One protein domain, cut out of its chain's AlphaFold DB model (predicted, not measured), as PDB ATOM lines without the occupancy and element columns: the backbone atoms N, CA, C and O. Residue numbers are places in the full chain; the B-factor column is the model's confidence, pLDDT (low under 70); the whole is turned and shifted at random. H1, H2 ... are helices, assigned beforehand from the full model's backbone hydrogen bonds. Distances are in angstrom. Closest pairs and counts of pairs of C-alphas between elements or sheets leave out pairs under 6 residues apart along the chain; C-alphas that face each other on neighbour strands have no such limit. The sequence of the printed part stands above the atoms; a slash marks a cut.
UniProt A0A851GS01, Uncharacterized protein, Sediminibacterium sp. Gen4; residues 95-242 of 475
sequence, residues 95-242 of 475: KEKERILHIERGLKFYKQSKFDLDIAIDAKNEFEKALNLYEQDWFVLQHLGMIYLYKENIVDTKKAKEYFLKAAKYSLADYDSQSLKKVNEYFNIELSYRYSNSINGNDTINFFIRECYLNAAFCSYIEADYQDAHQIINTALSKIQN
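This is residues 95 to 242 of the 475 residues of an uncharacterized protein of Sediminibacterium sp. Gen4 (UniProt A0A851GS01). What shape do these helices make? H1, H2, H3, H4, H6 and H7 stand side by side in a zigzag row, each running opposite ways to the next. H5 slants loosely near H1 and the first residues of H6. What is it built of? The 148 printed residues hold seven named helices, H1 to H7 in chain order, and no named strand: the class is all helix. The whole is compact and rounded, with a radius of gyration of the C-alphas of 15.2 A and spans of 39 by 37 by 28 A.

Where is the longest helix? H6, residues 201 to 222, runs 32.0 A from C-alpha 201 at (148.512, 251.111, 324.102). Where are the others? H4 is residues 157 to 174, 25.7 A; H3, 138 to 150; H2, 119 to 133; H5, 180 to 191. H1, residues 95 to 112, runs 25.9 A from C-alpha 95 at (129.863, 268.561, 326.890), and H7, residues 226 to 239, ends with C-alpha 239 at (143.507, 239.912, 335.505).

What touches H6? H4 does, at a shallow tilt of 22 degrees, the closest C-alphas being those of Lys 161 and Ala 216, 4.6 A. H7 forms a hairpin with H6, C-alphas 217 and 229 being closest at 4.3 A. What continues the up-and-down bundle of H1, H2, H3, H4 and H6, each running against the one before? H3 and H4 form a hairpin, with C-alphas 138 and 167 closest at 4.1 A; H2 and H3 another, with 127 and 140 at 6.1 A; H1 and H2 another, with 106 and 123 at 4.3 A. Where is H5? It is near H1, and close to but not clearly touching H6, with C-alphas 180 and 201 closest at 6.5 A. Are the helix backbones complete? Every O i to N i+4 pair is within hydrogen-bond range in H1, H2, H3, H4 and H6, against 5 of 8 in H5 and 9 of 10 in H7.

How large is it? The two C-alphas farthest apart, those of Lys 97 and Gln 227, are 42.1 A apart. Is it continuous? The printed part has no cut, and no link is long. Where is confidence low? The model's pLDDT is under 70 at residue 152, residues 174 to 204 and residue 242.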
ATOM      1  N   LYS A  95     129.681 269.280 325.615       76.94
ATOM      2  CA  LYS A  95     129.863 268.561 326.890       76.94
ATOM      3  C   LYS A  95     131.253 267.932 327.032       76.94
ATOM      4  O   LYS A  95     131.806 267.905 328.126       76.94
ATOM      5  N   GLU A  96     131.820 267.433 325.935       75.75
ATOM      6  CA  GLU A  96     133.159 266.837 325.941       75.75
ATOM      7  C   GLU A  96     134.233 267.926 326.065       75.75
ATOM      8  O   GLU A  96     135.205 267.748 326.793       75.75
ATOM      9  N   LYS A  97     134.027 269.093 325.437       76.56
ATOM     10  CA  LYS A  97     134.911 270.259 325.603       76.56
ATOM     11  C   LYS A  97     134.932 270.753 327.048       76.56
ATOM     12  O   LYS A  97     136.002 271.029 327.582       76.56
ATOM     13  N   GLU A  98     133.764 270.854 327.684       80.25
ATOM     14  CA  GLU A  98     133.655 271.238 329.096       80.25
ATOM     15  C   GLU A  98     134.357 270.227 330.009       80.25
ATOM     16  O   GLU A  98     135.100 270.621 330.909       80.25
ATOM     17  N   ARG A  99     134.199 268.924 329.735       83.00
ATOM     18  CA  ARG A  99     134.919 267.864 330.449       83.00
ATOM     19  C   ARG A  99     136.436 268.028 330.315       83.00
ATOM     20  O   ARG A  99     137.117 268.062 331.337       83.00
ATOM     21  N   ILE A 100     136.957 268.175 329.094       79.62
ATOM     22  CA  ILE A 100     138.396 268.380 328.837       79.62
ATOM     23  C   ILE A 100     138.910 269.603 329.598       79.62
ATOM     24  O   ILE A 100     139.918 269.516 330.294       79.62
ATOM     25  N   LEU A 101     138.185 270.722 329.532       82.31
ATOM     26  CA  LEU A 101     138.556 271.960 330.213       82.31
ATOM     27  C   LEU A 101     138.704 271.763 331.729       82.31
ATOM     28  O   LEU A 101     139.670 272.239 332.330       82.31
ATOM     29  N   HIS A 102     137.745 271.077 332.353       85.75
ATOM     30  CA  HIS A 102     137.796 270.773 333.781       85.75
ATOM     31  C   HIS A 102     138.954 269.830 334.128       85.75
ATOM     32  O   HIS A 102     139.635 270.052 335.129       85.75
ATOM     33  N   ILE A 103     139.249 268.843 333.278       80.75
ATOM     34  CA  ILE A 103     140.407 267.951 333.441       80.75
ATOM     35  C   ILE A 103     141.720 268.741 333.367       80.75
ATOM     36  O   ILE A 103     142.561 268.616 334.255       80.75
ATOM     37  N   GLU A 104     141.900 269.589 332.355       80.69
ATOM     38  CA  GLU A 104     143.117 270.393 332.178       80.69
ATOM     39  C   GLU A 104     143.357 271.345 333.356       80.69
ATOM     40  O   GLU A 104     144.477 271.454 333.870       80.69
ATOM     41  N   ARG A 105     142.297 272.013 333.829       80.31
ATOM     42  CA  ARG A 105     142.356 272.873 335.018       80.31
ATOM     43  C   ARG A 105     142.666 272.068 336.274       80.31
ATOM     44  O   ARG A 105     143.566 272.453 337.021       80.31
ATOM     45  N   GLY A 106     141.987 270.937 336.466       85.38
ATOM     46  CA  GLY A 106     142.230 270.008 337.568       85.38
ATOM     47  C   GLY A 106     143.685 269.542 337.611       85.38
ATOM     48  O   GLY A 106     144.323 269.621 338.658       85.38
ATOM     49  N   LEU A 107     144.263 269.167 336.466       80.94
ATOM     50  CA  LEU A 107     145.671 268.770 336.349       80.94
ATOM     51  C   LEU A 107     146.635 269.918 336.655       80.94
ATOM     52  O   LEU A 107     147.659 269.715 337.316       80.94
ATOM     53  N   LYS A 108     146.329 271.137 336.199       81.56
ATOM     54  CA  LYS A 108     147.132 272.327 336.508       81.56
ATOM     55  C   LYS A 108     147.163 272.590 338.013       81.56
ATOM     56  O   LYS A 108     148.250 272.735 338.578       81.56
ATOM     57  N   PHE A 109     146.000 272.592 338.660       84.50
ATOM     58  CA  PHE A 109     145.898 272.755 340.109       84.50
ATOM     59  C   PHE A 109     146.563 271.596 340.850       84.50
ATOM     60  O   PHE A 109     147.335 271.820 341.777       84.50
ATOM     61  N   TYR A 110     146.393 270.358 340.389       80.62
ATOM     62  CA  TYR A 110     147.052 269.196 340.975       80.62
ATOM     63  C   TYR A 110     148.585 269.317 340.945       80.62
ATOM     64  O   TYR A 110     149.245 269.064 341.953       80.62
ATOM     65  N   LYS A 111     149.176 269.791 339.841       76.81
ATOM     66  CA  LYS A 111     150.626 270.054 339.761       76.81
ATOM     67  C   LYS A 111     151.064 271.160 340.726       76.81
ATOM     68  O   LYS A 111     152.084 271.008 341.399       76.81
ATOM     69  N   GLN A 112     150.295 272.245 340.813       75.50
ATOM     70  CA  GLN A 112     150.564 273.364 341.724       75.50
ATOM     71  C   GLN A 112     150.387 272.979 343.196       75.50
ATOM     72  O   GLN A 112     151.118 273.479 344.047       75.50
ATOM     73  N   SER A 113     149.526 272.001 343.484       74.31
ATOM     74  CA  SER A 113     149.262 271.517 344.839       74.31
ATOM     75  C   SER A 113     150.456 270.825 345.517       74.31
ATOM     76  O   SER A 113     150.353 270.336 346.643       74.31
ATOM     77  N   LYS A 114     151.586 270.683 344.811       70.19
ATOM     78  CA  LYS A 114     152.875 270.301 345.404       70.19
ATOM     79  C   LYS A 114     153.482 271.429 346.241       70.19
ATOM     80  O   LYS A 114     154.233 271.136 347.163       70.19
ATOM     81  N   PHE A 115     153.188 272.680 345.892       71.88
ATOM     82  CA  PHE A 115     153.746 273.875 346.526       71.88
ATOM     83  C   PHE A 115     152.771 274.527 347.509       71.88
ATOM     84  O   PHE A 115     153.216 275.148 348.467       71.88
ATOM     85  N   ASP A 116     151.466 274.364 347.286       74.94
ATOM     86  CA  ASP A 116     150.405 274.920 348.125       74.94
ATOM     87  C   ASP A 116     149.317 273.862 348.366       74.94
ATOM     88  O   ASP A 116     148.749 273.308 347.424       74.94
ATOM     89  N   LEU A 117     149.051 273.548 349.632       72.88
ATOM     90  CA  LEU A 117     148.114 272.493 350.015       72.88
ATOM     91  C   LEU A 117     146.651 272.879 349.754       72.88
ATOM     92  O   LEU A 117     145.840 271.988 349.493       72.88
ATOM     93  N   ASP A 118     146.311 274.169 349.747       81.69
ATOM     94  CA  ASP A 118     144.925 274.626 349.583       81.69
ATOM     95  C   ASP A 118     144.448 274.484 348.130       81.69
ATOM     96  O   ASP A 118     143.294 274.134 347.875       81.69
ATOM     97  N   ILE A 119     145.375 274.583 347.167       85.62
ATOM     98  CA  ILE A 119     145.113 274.360 345.733       85.62
ATOM     99  C   ILE A 119     144.650 272.914 345.453       85.62
ATOM    100  O   ILE A 119     144.013 272.637 344.433       85.62
ATOM    101  N   ALA A 120     144.910 271.963 346.360       81.00
ATOM    102  CA  ALA A 120     144.383 270.603 346.233       81.00
ATOM    103  C   ALA A 120     142.842 270.562 346.247       81.00
ATOM    104  O   ALA A 120     142.253 269.696 345.596       81.00
ATOM    105  N   ILE A 121     142.194 271.496 346.953       88.38
ATOM    106  CA  ILE A 121     140.730 271.603 347.011       88.38
ATOM    107  C   ILE A 121     140.190 272.061 345.655       88.38
ATOM    108  O   ILE A 121     139.228 271.484 345.149       88.38
ATOM    109  N   ASP A 122     140.845 273.034 345.026       90.12
ATOM    110  CA  ASP A 122     140.475 273.507 343.691       90.12
ATOM    111  C   ASP A 122     140.656 272.412 342.637       90.12
ATOM    112  O   ASP A 122     139.773 272.201 341.804       90.12
ATOM    113  N   ALA A 123     141.755 271.650 342.717       89.38
ATOM    114  CA  ALA A 123     141.978 270.492 341.854       89.38
ATOM    115  C   ALA A 123     140.839 269.472 341.984       89.38
ATOM    116  O   ALA A 123     140.267 269.047 340.981       89.38
ATOM    117  N   LYS A 124     140.470 269.125 343.223       92.44
ATOM    118  CA  LYS A 124     139.351 268.225 343.508       92.44
ATOM    119  C   LYS A 124     138.044 268.746 342.908       92.44
ATOM    120  O   LYS A 124     137.365 267.995 342.219       92.44
ATOM    121  N   ASN A 125     137.701 270.010 343.155       93.75
ATOM    122  CA  ASN A 125     136.446 270.599 342.691       93.75
ATOM    123  C   ASN A 125     136.336 270.580 341.159       93.75
ATOM    124  O   ASN A 125     135.263 270.314 340.620       93.75
ATOM    125  N   GLU A 126     137.430 270.849 340.443       92.38
ATOM    126  CA  GLU A 126     137.446 270.765 338.979       92.38
ATOM    127  C   GLU A 126     137.295 269.318 338.487       92.38
ATOM    128  O   GLU A 126     136.511 269.062 337.574       92.38
ATOM    129  N   PHE A 127     137.950 268.350 339.132       91.31
ATOM    130  CA  PHE A 127     137.766 266.938 338.795       91.31
ATOM    131  C   PHE A 127     136.350 266.426 339.106       91.31
ATOM    132  O   PHE A 127     135.798 265.665 338.317       91.31
ATOM    133  N   GLU A 128     135.711 266.869 340.191       93.81
ATOM    134  CA  GLU A 128     134.311 266.523 340.487       93.81
ATOM    135  C   GLU A 128     133.347 267.095 339.435       93.81
ATOM    136  O   GLU A 128     132.404 266.415 339.028       93.81
ATOM    137  N   LYS A 129     133.606 268.305 338.914       93.44
ATOM    138  CA  LYS A 129     132.844 268.853 337.777       93.44
ATOM    139  C   LYS A 129     133.012 268.004 336.517       93.44
ATOM    140  O   LYS A 129     132.018 267.733 335.848       93.44
ATOM    141  N   ALA A 130     134.233 267.554 336.214       88.00
ATOM    142  CA  ALA A 130     134.478 266.649 335.090       88.00
ATOM    143  C   ALA A 130     133.741 265.309 335.268       88.00
ATOM    144  O   ALA A 130     133.113 264.819 334.328       88.00
ATOM    145  N   LEU A 131     133.748 264.757 336.485       89.94
ATOM    146  CA  LEU A 131     133.073 263.501 336.804       89.94
ATOM    147  C   LEU A 131     131.544 263.606 336.672       89.94
ATOM    148  O   LEU A 131     130.910 262.676 336.186       89.94
ATOM    149  N   ASN A 132     130.951 264.748 337.033       93.00
ATOM    150  CA  ASN A 132     129.513 264.992 336.853       93.00
ATOM    151  C   ASN A 132     129.089 265.012 335.374       93.00
ATOM    152  O   ASN A 132     127.929 264.742 335.060       93.00
ATOM    153  N   LEU A 133     130.005 265.352 334.461       87.38
ATOM    154  CA  LEU A 133     129.751 265.305 333.021       87.38
ATOM    155  C   LEU A 133     129.885 263.880 332.472       87.38
ATOM    156  O   LEU A 133     129.120 263.494 331.585       87.38
ATOM    157  N   TYR A 134     130.838 263.103 332.997       84.19
ATOM    158  CA  TYR A 134     131.066 261.714 332.608       84.19
ATOM    159  C   TYR A 134     131.482 260.848 333.807       84.19
ATOM    160  O   TYR A 134     132.653 260.773 334.173       84.19
ATOM    161  N   GLU A 135     130.516 260.138 334.395       86.81
ATOM    162  CA  GLU A 135     130.720 259.370 335.637       86.81
ATOM    163  C   GLU A 135     131.676 258.172 335.486       86.81
ATOM    164  O   GLU A 135     132.228 257.681 336.469       86.81
ATOM    165  N   GLN A 136     131.863 257.683 334.258       84.25
ATOM    166  CA  GLN A 136     132.690 256.510 333.945       84.25
ATOM    167  C   GLN A 136     134.134 256.886 333.585       84.25
ATOM    168  O   GLN A 136     134.891 256.053 333.091       84.25
ATOM    169  N   ASP A 137     134.520 258.143 333.813       83.81
ATOM    170  CA  ASP A 137     135.862 258.637 333.539       83.81
ATOM    171  C   ASP A 137     136.889 258.030 334.500       83.81
ATOM    172  O   ASP A 137     137.144 258.544 335.592       83.81
ATOM    173  N   TRP A 138     137.500 256.920 334.099       85.19
ATOM    174  CA  TRP A 138     138.486 256.240 334.928       85.19
ATOM    175  C   TRP A 138     139.711 257.111 335.234       85.19
ATOM    176  O   TRP A 138     140.274 256.982 336.322       85.19
ATOM    177  N   PHE A 139     140.096 258.031 334.343       83.88
ATOM    178  CA  PHE A 139     141.254 258.906 334.544       83.88
ATOM    179  C   PHE A 139     140.992 259.926 335.655       83.88
ATOM    180  O   PHE A 139     141.802 260.087 336.571       83.88
ATOM    181  N   VAL A 140     139.824 260.573 335.605       86.69
ATOM    182  CA  VAL A 140     139.379 261.518 336.638       86.69
ATOM    183  C   VAL A 140     139.165 260.807 337.971       86.69
ATOM    184  O   VAL A 140     139.588 261.316 339.007       86.69
ATOM    185  N   LEU A 141     138.578 259.606 337.958       89.31
ATOM    186  CA  LEU A 141     138.395 258.790 339.160       89.31
ATOM    187  C   LEU A 141     139.731 258.450 339.834       89.31
ATOM    188  O   LEU A 141     139.847 258.585 341.052       89.31
ATOM    189  N   GLN A 142     140.758 258.069 339.068       85.75
ATOM    190  CA  GLN A 142     142.085 257.809 339.634       85.75
ATOM    191  C   GLN A 142     142.693 259.074 340.250       85.75
ATOM    192  O   GLN A 142     143.223 259.015 341.359       85.75
ATOM    193  N   HIS A 143     142.589 260.222 339.578       85.12
ATOM    194  CA  HIS A 143     143.113 261.491 340.090       85.12
ATOM    195  C   HIS A 143     142.392 261.958 341.355       85.12
ATOM    196  O   HIS A 143     143.041 262.401 342.303       85.12
ATOM    197  N   LEU A 144     141.070 261.796 341.419       88.81
ATOM    198  CA  LEU A 144     140.309 262.022 342.645       88.81
ATOM    199  C   LEU A 144     140.784 261.087 343.758       88.81
ATOM    200  O   LEU A 144     141.074 261.564 344.854       88.81
ATOM    201  N   GLY A 145     140.950 259.792 343.474       85.44
ATOM    202  CA  GLY A 145     141.511 258.829 344.424       85.44
ATOM    203  C   GLY A 145     142.888 259.250 344.951       85.44
ATOM    204  O   GLY A 145     143.117 259.228 346.157       85.44
ATOM    205  N   MET A 146     143.784 259.714 344.073       82.31
ATOM    206  CA  MET A 146     145.116 260.216 344.441       82.31
ATOM    207  C   MET A 146     145.043 261.452 345.343       82.31
ATOM    208  O   MET A 146     145.806 261.555 346.303       82.31
ATOM    209  N   ILE A 147     144.128 262.384 345.058       83.69
ATOM    210  CA  ILE A 147     143.923 263.575 345.889       83.69
ATOM    211  C   ILE A 147     143.431 263.169 347.281       83.69
ATOM    212  O   ILE A 147     144.029 263.586 348.270       83.69
ATOM    213  N   TYR A 148     142.405 262.317 347.359       85.88
ATOM    214  CA  TYR A 148     141.864 261.820 348.628       85.88
ATOM    215  C   TYR A 148     142.862 260.966 349.424       85.88
ATOM    216  O   TYR A 148     142.752 260.884 350.644       85.88
ATOM    217  N   LEU A 149     143.834 260.328 348.768       78.25
ATOM    218  CA  LEU A 149     144.833 259.496 349.437       78.25
ATOM    219  C   LEU A 149     146.051 260.294 349.931       78.25
ATOM    220  O   LEU A 149     146.523 260.066 351.043       78.25
ATOM    221  N   TYR A 150     146.581 261.211 349.114       76.31
ATOM    222  CA  TYR A 150     147.887 261.836 349.366       76.31
ATOM    223  C   TYR A 150     147.840 263.286 349.856       76.31
ATOM    224  O   TYR A 150     148.876 263.801 350.284       76.31
ATOM    225  N   LYS A 151     146.702 263.984 349.764       77.06
ATOM    226  CA  LYS A 151     146.617 265.403 350.149       77.06
ATOM    227  C   LYS A 151     146.105 265.554 351.574       77.06
ATOM    228  O   LYS A 151     144.942 265.284 351.841       77.06
ATOM    229  N   GLU A 152     146.976 266.050 352.457       68.12
ATOM    230  CA  GLU A 152     146.760 266.176 353.911       68.12
ATOM    231  C   GLU A 152     145.434 266.858 354.286       68.12
ATOM    232  O   GLU A 152     144.754 266.411 355.205       68.12
ATOM    233  N   ASN A 153     145.018 267.878 353.529       72.00
ATOM    234  CA  ASN A 153     143.798 268.641 353.812       72.00
ATOM    235  C   ASN A 153     142.491 267.889 353.479       72.00
ATOM    236  O   ASN A 153     141.423 268.312 353.915       72.00
ATOM    237  N   ILE A 154     142.539 266.815 352.678       77.06
ATOM    238  CA  ILE A 154     141.348 266.167 352.086       77.06
ATOM    239  C   ILE A 154     141.409 264.639 352.239       77.06
ATOM    240  O   ILE A 154     140.807 263.907 351.458       77.06
ATOM    241  N   VAL A 155     142.146 264.128 353.225       80.31
ATOM    242  CA  VAL A 155     142.355 262.680 353.351       80.31
ATOM    243  C   VAL A 155     141.041 261.946 353.649       80.31
ATOM    244  O   VAL A 155     140.406 262.186 354.676       80.31
ATOM    245  N   ASP A 156     140.660 261.017 352.769       86.50
ATOM    246  CA  ASP A 156     139.544 260.079 352.959       86.50
ATOM    247  C   ASP A 156     139.879 258.745 352.270       86.50
ATOM    248  O   ASP A 156     139.698 258.573 351.060       86.50
ATOM    249  N   THR A 157     140.395 257.792 353.049       82.31
ATOM    250  CA  THR A 157     140.866 256.485 352.558       82.31
ATOM    251  C   THR A 157     139.740 255.628 351.984       82.31
ATOM    252  O   THR A 157     139.949 254.932 350.988       82.31
ATOM    253  N   LYS A 158     138.526 255.726 352.541       89.81
ATOM    254  CA  LYS A 158     137.364 254.953 352.083       89.81
ATOM    255  C   LYS A 158     136.905 255.421 350.715       89.81
ATOM    256  O   LYS A 158     136.754 254.608 349.802       89.81
ATOM    257  N   LYS A 159     136.752 256.737 350.541       89.88
ATOM    258  CA  LYS A 159     136.410 257.303 349.227       89.88
ATOM    259  C   LYS A 159     137.508 257.061 348.204       89.88
ATOM    260  O   LYS A 159     137.197 256.714 347.067       89.88
ATOM    261  N   ALA A 160     138.776 257.198 348.594       88.31
ATOM    262  CA  ALA A 160     139.898 256.910 347.706       88.31
ATOM    263  C   ALA A 160     139.836 255.468 347.176       88.31
ATOM    264  O   ALA A 160     139.870 255.261 345.962       88.31
ATOM    265  N   LYS A 161     139.643 254.484 348.065       91.75
ATOM    266  CA  LYS A 161     139.468 253.069 347.703       91.75
ATOM    267  C   LYS A 161     138.322 252.865 346.709       91.75
ATOM    268  O   LYS A 161     138.507 252.196 345.691       91.75
ATOM    269  N   GLU A 162     137.153 253.447 346.972       94.38
ATOM    270  CA  GLU A 162     135.997 253.347 346.072       94.38
ATOM    271  C   GLU A 162     136.296 253.907 344.677       94.38
ATOM    272  O   GLU A 162     135.952 253.279 343.672       94.38
ATOM    273  N   TYR A 163     136.956 255.066 344.601       93.31
ATOM    274  CA  TYR A 163     137.327 255.680 343.330       93.31
ATOM    275  C   TYR A 163     138.344 254.841 342.554       93.31
ATOM    276  O   TYR A 163     138.155 254.632 341.355       93.31
ATOM    277  N   PHE A 164     139.359 254.281 343.219       91.62
ATOM    278  CA  PHE A 164     140.334 253.403 342.567       91.62
ATOM    279  C   PHE A 164     139.710 252.108 342.039       91.62
ATOM    280  O   PHE A 164     139.999 251.704 340.913       91.62
ATOM    281  N   LEU A 165     138.810 251.473 342.798       92.94
ATOM    282  CA  LEU A 165     138.118 250.263 342.342       92.94
ATOM    283  C   LEU A 165     137.183 250.546 341.156       92.94
ATOM    284  O   LEU A 165     137.123 249.749 340.216       92.94
ATOM    285  N   LYS A 166     136.485 251.692 341.163       92.50
ATOM    286  CA  LYS A 166     135.679 252.148 340.016       92.50
ATOM    287  C   LYS A 166     136.558 252.417 338.794       92.50
ATOM    288  O   LYS A 166     136.244 251.916 337.717       92.50
ATOM    289  N   ALA A 167     137.675 253.125 338.965       88.75
ATOM    290  CA  ALA A 167     138.627 253.408 337.892       88.75
ATOM    291  C   ALA A 167     139.184 252.118 337.265       88.75
ATOM    292  O   ALA A 167     139.184 251.975 336.042       88.75
ATOM    293  N   ALA A 168     139.578 251.139 338.086       87.62
ATOM    294  CA  ALA A 168     140.038 249.832 337.615       87.62
ATOM    295  C   ALA A 168     138.940 249.072 336.849       87.62
ATOM    296  O   ALA A 168     139.196 248.470 335.810       87.62
ATOM    297  N   LYS A 169     137.690 249.116 337.326       88.81
ATOM    298  CA  LYS A 169     136.558 248.461 336.654       88.81
ATOM    299  C   LYS A 169     136.247 249.087 335.291       88.81
ATOM    300  O   LYS A 169     136.019 248.348 334.338       88.81
ATOM    301  N   TYR A 170     136.210 250.415 335.201       86.62
ATOM    302  CA  TYR A 170     135.899 251.109 333.950       86.62
ATOM    303  C   TYR A 170     137.038 251.003 332.933       86.62
ATOM    304  O   TYR A 170     136.771 250.734 331.769       86.62
ATOM    305  N   SER A 171     138.299 251.090 333.369       81.06
ATOM    306  CA  SER A 171     139.454 250.869 332.481       81.06
ATOM    307  C   SER A 171     139.502 249.448 331.904       81.06
ATOM    308  O   SER A 171     139.818 249.281 330.731       81.06
ATOM    309  N   LEU A 172     139.111 248.430 332.680       80.81
ATOM    310  CA  LEU A 172     138.952 247.060 332.176       80.81
ATOM    311  C   LEU A 172     137.803 246.918 331.172       80.81
ATOM    312  O   LEU A 172     137.928 246.158 330.223       80.81
ATOM    313  N   ALA A 173     136.682 247.615 331.371       77.81
ATOM    314  CA  ALA A 173     135.567 247.574 330.421       77.81
ATOM    315  C   ALA A 173     135.925 248.262 329.092       77.81
ATOM    316  O   ALA A 173     135.523 247.805 328.023       77.81
ATOM    317  N   ASP A 174     136.724 249.328 329.159       69.44
ATOM    318  CA  ASP A 174     137.230 250.031 327.982       69.44
ATOM    319  C   ASP A 174     138.312 249.234 327.231       69.44
ATOM    320  O   ASP A 174     138.535 249.506 326.054       69.44
ATOM    321  N   TYR A 175     138.946 248.232 327.854       64.00
ATOM    322  CA  TYR A 175     139.981 247.380 327.246       64.00
ATOM    323  C   TYR A 175     139.494 246.627 325.987       64.00
ATOM    324  O   TYR A 175     140.265 246.441 325.049       64.00
ATOM    325  N   ASP A 176     138.207 246.261 325.921       56.31
ATOM    326  CA  ASP A 176     137.660 245.368 324.883       56.31
ATOM    327  C   ASP A 176     137.064 246.084 323.649       56.31
ATOM    328  O   ASP A 176     136.742 245.441 322.647       56.31
ATOM    329  N   SER A 177     136.902 247.412 323.666       49.44
ATOM    330  CA  SER A 177     136.226 248.154 322.585       49.44
ATOM    331  C   SER A 177     137.039 249.368 322.153       49.44
ATOM    332  O   SER A 177     137.483 250.082 323.023       49.44
ATOM    333  N   GLN A 178     137.243 249.588 320.840       49.19
ATOM    334  CA  GLN A 178     137.823 250.756 320.116       49.19
ATOM    335  C   GLN A 178     138.109 252.085 320.893       49.19
ATOM    336  O   GLN A 178     137.749 253.176 320.448       49.19
ATOM    337  N   SER A 179     138.828 252.033 322.012       45.88
ATOM    338  CA  SER A 179     138.961 253.093 323.025       45.88
ATOM    339  C   SER A 179     140.371 253.683 323.073       45.88
ATOM    340  O   SER A 179     140.538 254.806 323.554       45.88
ATOM    341  N   LEU A 180     141.364 253.011 322.466       45.62
ATOM    342  CA  LEU A 180     142.756 253.478 322.340       45.62
ATOM    343  C   LEU A 180     142.869 254.928 321.832       45.62
ATOM    344  O   LEU A 180     143.816 255.627 322.179       45.62
ATOM    345  N   LYS A 181     141.910 255.413 321.028       49.66
ATOM    346  CA  LYS A 181     141.914 256.797 320.521       49.66
ATOM    347  C   LYS A 181     141.656 257.845 321.611       49.66
ATOM    348  O   LYS A 181     142.312 258.877 321.588       49.66
ATOM    349  N   LYS A 182     140.762 257.577 322.573       48.75
ATOM    350  CA  LYS A 182     140.457 258.508 323.678       48.75
ATOM    351  C   LYS A 182     141.526 258.463 324.764       48.75
ATOM    352  O   LYS A 182     141.908 259.505 325.283       48.75
ATOM    353  N   VAL A 183     142.043 257.268 325.058       46.31
ATOM    354  CA  VAL A 183     143.155 257.074 326.000       46.31
ATOM    355  C   VAL A 183     144.377 257.869 325.546       46.31
ATOM    356  O   VAL A 183     144.924 258.641 326.325       46.31
ATOM    357  N   ASN A 184     144.735 257.777 324.262       47.12
ATOM    358  CA  ASN A 184     145.889 258.477 323.707       47.12
ATOM    359  C   ASN A 184     145.769 260.009 323.750       47.12
ATOM    360  O   ASN A 184     146.790 260.668 323.901       47.12
ATOM    361  N   GLU A 185     144.585 260.613 323.644       51.94
ATOM    362  CA  GLU A 185     144.475 262.083 323.677       51.94
ATOM    363  C   GLU A 185     144.747 262.661 325.075       51.94
ATOM    364  O   GLU A 185     145.515 263.614 325.191       51.94
ATOM    365  N   TYR A 186     144.236 262.037 326.141       49.94
ATOM    366  CA  TYR A 186     144.511 262.472 327.519       49.94
ATOM    367  C   TYR A 186     145.898 262.031 328.010       49.94
ATOM    368  O   TYR A 186     146.617 262.814 328.635       49.94
ATOM    369  N   PHE A 187     146.324 260.809 327.670       47.53
ATOM    370  CA  PHE A 187     147.645 260.303 328.050       47.53
ATOM    371  C   PHE A 187     148.778 261.017 327.318       47.53
ATOM    372  O   PHE A 187     149.820 261.227 327.926       47.53
ATOM    373  N   ASN A 188     148.606 261.470 326.073       46.09
ATOM    374  CA  ASN A 188     149.649 262.254 325.402       46.09
ATOM    375  C   ASN A 188     149.865 263.631 326.061       46.09
ATOM    376  O   ASN A 188     150.989 264.135 326.053       46.09
ATOM    377  N   ILE A 189     148.840 264.224 326.686       43.56
ATOM    378  CA  ILE A 189     148.972 265.500 327.412       43.56
ATOM    379  C   ILE A 189     149.770 265.314 328.714       43.56
ATOM    380  O   ILE A 189     150.585 266.168 329.069       43.56
ATOM    381  N   GLU A 190     149.585 264.197 329.425       40.12
ATOM    382  CA  GLU A 190     150.240 263.963 330.718       40.12
ATOM    383  C   GLU A 190     151.567 263.182 330.630       40.12
ATOM    384  O   GLU A 190     152.528 263.513 331.335       40.12
ATOM    385  N   LEU A 191     151.660 262.185 329.741       39.34
ATOM    386  CA  LEU A 191     152.855 261.361 329.531       39.34
ATOM    387  C   LEU A 191     153.901 262.015 328.631       39.34
ATOM    388  O   LEU A 191     155.066 261.654 328.770       39.34
ATOM    389  N   SER A 192     153.572 262.991 327.774       37.06
ATOM    390  CA  SER A 192     154.606 263.669 326.959       37.06
ATOM    391  C   SER A 192     155.720 264.302 327.807       37.06
ATOM    392  O   SER A 192     156.838 264.473 327.323       37.06
ATOM    393  N   TYR A 193     155.453 264.566 329.093       35.84
ATOM    394  CA  TYR A 193     156.453 265.000 330.069       35.84
ATOM    395  C   TYR A 193     157.091 263.877 330.905       35.84
ATOM    396  O   TYR A 193     158.189 264.096 331.414       35.84
ATOM    397  N   ARG A 194     156.443 262.712 331.086       35.38
ATOM    398  CA  ARG A 194     156.945 261.628 331.964       35.38
ATOM    399  C   ARG A 194     157.482 260.393 331.235       35.38
ATOM    400  O   ARG A 194     158.408 259.782 331.743       35.38
ATOM    401  N   TYR A 195     156.992 260.065 330.042       34.81
ATOM    402  CA  TYR A 195     157.463 258.925 329.255       34.81
ATOM    403  C   TYR A 195     157.484 259.297 327.769       34.81
ATOM    404  O   TYR A 195     156.481 259.242 327.068       34.81
ATOM    405  N   SER A 196     158.660 259.681 327.271       31.89
ATOM    406  CA  SER A 196     158.915 260.019 325.863       31.89
ATOM    407  C   SER A 196     159.019 258.798 324.936       31.89
ATOM    408  O   SER A 196     159.673 258.883 323.895       31.89
ATOM    409  N   ASN A 197     158.426 257.668 325.319       36.38
ATOM    410  CA  ASN A 197     158.485 256.421 324.569       36.38
ATOM    411  C   ASN A 197     157.078 256.079 324.077       36.38
ATOM    412  O   ASN A 197     156.106 256.201 324.815       36.38
ATOM    413  N   SER A 198     156.973 255.662 322.819       37.81
ATOM    414  CA  SER A 198     155.766 255.064 322.260       37.81
ATOM    415  C   SER A 198     155.456 253.778 323.024       37.81
ATOM    416  O   SER A 198     156.010 252.722 322.720       37.81
ATOM    417  N   ILE A 199     154.623 253.867 324.054       40.09
ATOM    418  CA  ILE A 199     154.139 252.685 324.755       40.09
ATOM    419  C   ILE A 199     153.046 252.071 323.874       40.09
ATOM    420  O   ILE A 199     152.140 252.770 323.414       40.09
ATOM    421  N   ASN A 200     153.136 250.766 323.613       48.88
ATOM    422  CA  ASN A 200     152.039 250.016 323.011       48.88
ATOM    423  C   ASN A 200     150.795 250.225 323.882       48.88
ATOM    424  O   ASN A 200     150.847 249.984 325.085       48.88
ATOM    425  N   GLY A 201     149.678 250.687 323.310       50.31
ATOM    426  CA  GLY A 201     148.512 251.111 324.102       50.31
ATOM    427  C   GLY A 201     148.011 250.072 325.120       50.31
ATOM    428  O   GLY A 201     147.524 250.450 326.183       50.31
ATOM    429  N   ASN A 202     148.228 248.777 324.870       55.62
ATOM    430  CA  ASN A 202     147.871 247.704 325.803       55.62
ATOM    431  C   ASN A 202     148.698 247.725 327.104       55.62
ATOM    432  O   ASN A 202     148.141 247.515 328.181       55.62
ATOM    433  N   ASP A 203     149.991 248.055 327.042       61.47
ATOM    434  CA  ASP A 203     150.860 248.107 328.227       61.47
ATOM    435  C   ASP A 203     150.524 249.318 329.112       61.47
ATOM    436  O   ASP A 203     150.582 249.228 330.339       61.47
ATOM    437  N   THR A 204     150.082 250.436 328.513       64.81
ATOM    438  CA  THR A 204     149.655 251.629 329.274       64.81
ATOM    439  C   THR A 204     148.408 251.385 330.118       64.81
ATOM    440  O   THR A 204     148.331 251.843 331.258       64.81
ATOM    441  N   ILE A 205     147.435 250.645 329.582       70.88
ATOM    442  CA  ILE A 205     146.181 250.359 330.283       70.88
ATOM    443  C   ILE A 205     146.429 249.341 331.399       70.88
ATOM    444  O   ILE A 205     145.964 249.542 332.518       70.88
ATOM    445  N   ASN A 206     147.238 248.307 331.145       75.62
ATOM    446  CA  ASN A 206     147.639 247.349 332.178       75.62
ATOM    447  C   ASN A 206     148.410 248.022 333.320       75.62
ATOM    448  O   ASN A 206     148.125 247.761 334.491       75.62
ATOM    449  N   PHE A 207     149.321 248.948 332.995       74.94
ATOM    450  CA  PHE A 207     149.989 249.791 333.986       74.94
ATOM    451  C   PHE A 207     148.965 250.558 334.830       74.94
ATOM    452  O   PHE A 207     149.001 250.503 336.056       74.94
ATOM    453  N   PHE A 208     148.016 251.233 334.184       77.06
ATOM    454  CA  PHE A 208     147.000 252.020 334.874       77.06
ATOM    455  C   PHE A 208     146.134 251.170 335.817       77.06
ATOM    456  O   PHE A 208     145.920 251.539 336.976       77.06
ATOM    457  N   ILE A 209     145.656 250.019 335.336       82.25
ATOM    458  CA  ILE A 209     144.834 249.083 336.109       82.25
ATOM    459  C   ILE A 209     145.609 248.598 337.336       82.25
ATOM    460  O   ILE A 209     145.066 248.599 338.444       82.25
ATOM    461  N   ARG A 210     146.886 248.234 337.161       83.44
ATOM    462  CA  ARG A 210     147.761 247.833 338.264       83.44
ATOM    463  C   ARG A 210     147.872 248.920 339.322       83.44
ATOM    464  O   ARG A 210     147.656 248.631 340.495       83.44
ATOM    465  N   GLU A 211     148.197 250.149 338.925       79.69
ATOM    466  CA  GLU A 211     148.347 251.258 339.872       79.69
ATOM    467  C   GLU A 211     147.037 251.511 340.633       79.69
ATOM    468  O   GLU A 211     147.057 251.741 341.840       79.69
ATOM    469  N   CYS A 212     145.877 251.412 339.976       86.75
ATOM    470  CA  CYS A 212     144.589 251.539 340.659       86.75
ATOM    471  C   CYS A 212     144.380 250.440 341.711       86.75
ATOM    472  O   CYS A 212     144.004 250.741 342.843       86.75
ATOM    473  N   TYR A 213     144.654 249.177 341.374       90.75
ATOM    474  CA  TYR A 213     144.513 248.068 342.321       90.75
ATOM    475  C   TYR A 213     145.492 248.151 343.494       90.75
ATOM    476  O   TYR A 213     145.085 247.918 344.633       90.75
ATOM    477  N   LEU A 214     146.749 248.526 343.242       85.06
ATOM    478  CA  LEU A 214     147.748 248.729 344.293       85.06
ATOM    479  C   LEU A 214     147.331 249.846 345.252       85.06
ATOM    480  O   LEU A 214     147.360 249.653 346.464       85.06
ATOM    481  N   ASN A 215     146.874 250.983 344.724       84.88
ATOM    482  CA  ASN A 215     146.415 252.097 345.552       84.88
ATOM    483  C   ASN A 215     145.139 251.756 346.337       84.88
ATOM    484  O   ASN A 215     145.016 252.139 347.499       84.88
ATOM    485  N   ALA A 216     144.210 250.994 345.748       88.69
ATOM    486  CA  ALA A 216     143.025 250.505 346.451       88.69
ATOM    487  C   ALA A 216     143.393 249.561 347.605       88.69
ATOM    488  O   ALA A 216     142.907 249.738 348.721       88.69
ATOM    489  N   ALA A 217     144.277 248.590 347.356       87.25
ATOM    490  CA  ALA A 217     144.737 247.662 348.383       87.25
ATOM    491  C   ALA A 217     145.530 248.382 349.483       87.25
ATOM    492  O   ALA A 217     145.388 248.067 350.662       87.25
ATOM    493  N   PHE A 218     146.300 249.408 349.115       83.19
ATOM    494  CA  PHE A 218     146.997 250.256 350.070       83.19
ATOM    495  C   PHE A 218     146.036 251.036 350.979       83.19
ATOM    496  O   PHE A 218     146.288 251.134 352.177       83.19
ATOM    497  N   CYS A 219     144.910 251.535 350.458       82.19
ATOM    498  CA  CYS A 219     143.884 252.167 351.294       82.19
ATOM    499  C   CYS A 219     143.370 251.198 352.373       82.19
ATOM    500  O   CYS A 219     143.337 251.559 353.547       82.19
ATOM    501  N   SER A 220     143.048 249.954 351.998       85.19
ATOM    502  CA  SER A 220     142.624 248.911 352.948       85.19
ATOM    503  C   SER A 220     143.725 248.549 353.946       85.19
ATOM    504  O   SER A 220     143.467 248.371 355.135       85.19
ATOM    505  N   TYR A 221     144.975 248.518 353.483       82.12
ATOM    506  CA  TYR A 221     146.138 248.285 354.330       82.12
ATOM    507  C   TYR A 221     146.314 249.390 355.387       82.12
ATOM    508  O   TYR A 221     146.584 249.090 356.550       82.12
ATOM    509  N   ILE A 222     146.119 250.666 355.026       77.94
ATOM    510  CA  ILE A 222     146.155 251.785 355.985       77.94
ATOM    511  C   ILE A 222     145.049 251.651 357.040       77.94
ATOM    512  O   ILE A 222     145.274 251.965 358.212       77.94
ATOM    513  N   GLU A 223     143.876 251.160 356.637       80.25
ATOM    514  CA  GLU A 223     142.742 250.882 357.526       80.25
ATOM    515  C   GLU A 223     142.938 249.629 358.398       80.25
ATOM    516  O   GLU A 223     142.078 249.321 359.222       80.25
ATOM    517  N   ALA A 224     144.083 248.945 358.270       81.19
ATOM    518  CA  ALA A 224     144.415 247.682 358.928       81.19
ATOM    519  C   ALA A 224     143.487 246.506 358.560       81.19
ATOM    520  O   ALA A 224     143.481 245.484 359.248       81.19
ATOM    521  N   ASP A 225     142.748 246.614 357.452       85.44
ATOM    522  CA  ASP A 225     141.998 245.505 356.861       85.44
ATOM    523  C   ASP A 225     142.886 244.758 355.855       85.44
ATOM    524  O   ASP A 225     142.838 244.950 354.634       85.44
ATOM    525  N   TYR A 226     143.771 243.920 356.396       86.31
ATOM    526  CA  TYR A 226     144.740 243.172 355.595       86.31
ATOM    527  C   TYR A 226     144.081 242.093 354.729       86.31
ATOM    528  O   TYR A 226     144.589 241.795 353.650       86.31
ATOM    529  N   GLN A 227     142.952 241.528 355.175       90.31
ATOM    530  CA  GLN A 227     142.222 240.501 354.429       90.31
ATOM    531  C   GLN A 227     141.646 241.075 353.138       90.31
ATOM    532  O   GLN A 227     141.838 240.497 352.067       90.31
ATOM    533  N   ASP A 228     141.001 242.235 353.220       89.25
ATOM    534  CA  ASP A 228     140.475 242.917 352.045       89.25
ATOM    535  C   ASP A 228     141.604 243.409 351.115       89.25
ATOM    536  O   ASP A 228     141.527 243.204 349.903       89.25
ATOM    537  N   ALA A 229     142.712 243.935 351.656       87.50
ATOM    538  CA  ALA A 229     143.888 244.301 350.852       87.50
ATOM    539  C   ALA A 229     144.449 243.105 350.055       87.50
ATOM    540  O   ALA A 229     144.747 243.221 348.863       87.50
ATOM    541  N   HIS A 230     144.554 241.939 350.696       89.81
ATOM    542  CA  HIS A 230     145.013 240.706 350.063       89.81
ATOM    543  C   HIS A 230     144.043 240.209 348.981       89.81
ATOM    544  O   HIS A 230     144.470 239.852 347.882       89.81
ATOM    545  N   GLN A 231     142.732 240.257 349.241       91.88
ATOM    546  CA  GLN A 231     141.717 239.912 348.245       91.88
ATOM    547  C   GLN A 231     141.804 240.815 347.011       91.88
ATOM    548  O   GLN A 231     141.818 240.306 345.890       91.88
ATOM    549  N   ILE A 232     141.920 242.135 347.197       90.88
ATOM    550  CA  ILE A 232     142.029 243.103 346.095       90.88
ATOM    551  C   ILE A 232     143.238 242.782 345.210       90.88
ATOM    552  O   ILE A 232     143.089 242.717 343.988       90.88
ATOM    553  N   ILE A 233     144.410 242.512 345.791       90.31
ATOM    554  CA  ILE A 233     145.601 242.163 345.002       90.31
ATOM    555  C   ILE A 233     145.442 240.829 344.274       90.31
ATOM    556  O   ILE A 233     145.779 240.745 343.094       90.31
ATOM    557  N   ASN A 234     144.871 239.809 344.913       88.75
ATOM    558  CA  ASN A 234     144.609 238.537 344.237       88.75
ATOM    559  C   ASN A 234     143.636 238.713 343.060       88.75
ATOM    560  O   ASN A 234     143.827 238.110 342.002       88.75
ATOM    561  N   THR A 235     142.633 239.592 343.194       89.31
ATOM    562  CA  THR A 235     141.768 239.937 342.055       89.31
ATOM    563  C   THR A 235     142.544 240.625 340.932       89.31
ATOM    564  O   THR A 235     142.275 240.351 339.764       89.31
ATOM    565  N   ALA A 236     143.539 241.456 341.251       87.81
ATOM    566  CA  ALA A 236     144.397 242.097 340.260       87.81
ATOM    567  C   ALA A 236     145.305 241.084 339.541       87.81
ATOM    568  O   ALA A 236     145.358 241.095 338.314       87.81
ATOM    569  N   LEU A 237     145.932 240.158 340.278       86.06
ATOM    570  CA  LEU A 237     146.770 239.081 339.726       86.06
ATOM    571  C   LEU A 237     145.997 238.144 338.788       86.06
ATOM    572  O   LEU A 237     146.553 237.651 337.811       86.06
ATOM    573  N   SER A 238     144.705 237.914 339.050       86.00
ATOM    574  CA  SER A 238     143.861 237.114 338.148       86.00
ATOM    575  C   SER A 238     143.632 237.776 336.782       86.00
ATOM    576  O   SER A 238     143.346 237.084 335.806       86.00
ATOM    577  N   LYS A 239     143.760 239.108 336.710       83.69
ATOM    578  CA  LYS A 239     143.507 239.912 335.505       83.69
ATOM    579  C   LYS A 239     144.789 240.282 334.772       83.69
ATOM    580  O   LYS A 239     144.832 240.201 333.550       83.69
ATOM    581  N   ILE A 240     145.818 240.685 335.515       79.69
ATOM    582  CA  ILE A 240     147.138 241.033 334.993       79.69
ATOM    583  C   ILE A 240     148.085 239.912 335.409       79.69
ATOM    584  O   ILE A 240     148.546 239.856 336.549       79.69
ATOM    585  N   GLN A 241     148.342 238.993 334.482       72.50
ATOM    586  CA  GLN A 241     149.259 237.889 334.735       72.50
ATOM    587  C   GLN A 241     150.705 238.398 334.791       72.50
ATOM    588  O   GLN A 241     151.105 239.246 333.997       72.50
ATOM    589  N   ASN A 242     151.490 237.821 335.705       67.88
ATOM    590  CA  ASN A 242     152.950 237.947 335.768       67.88
ATOM    591  C   ASN A 242     153.502 239.358 336.053       67.88
ATOM    592  O   ASN A 242     154.649 239.646 335.717       67.88
TER     593      ASN A 242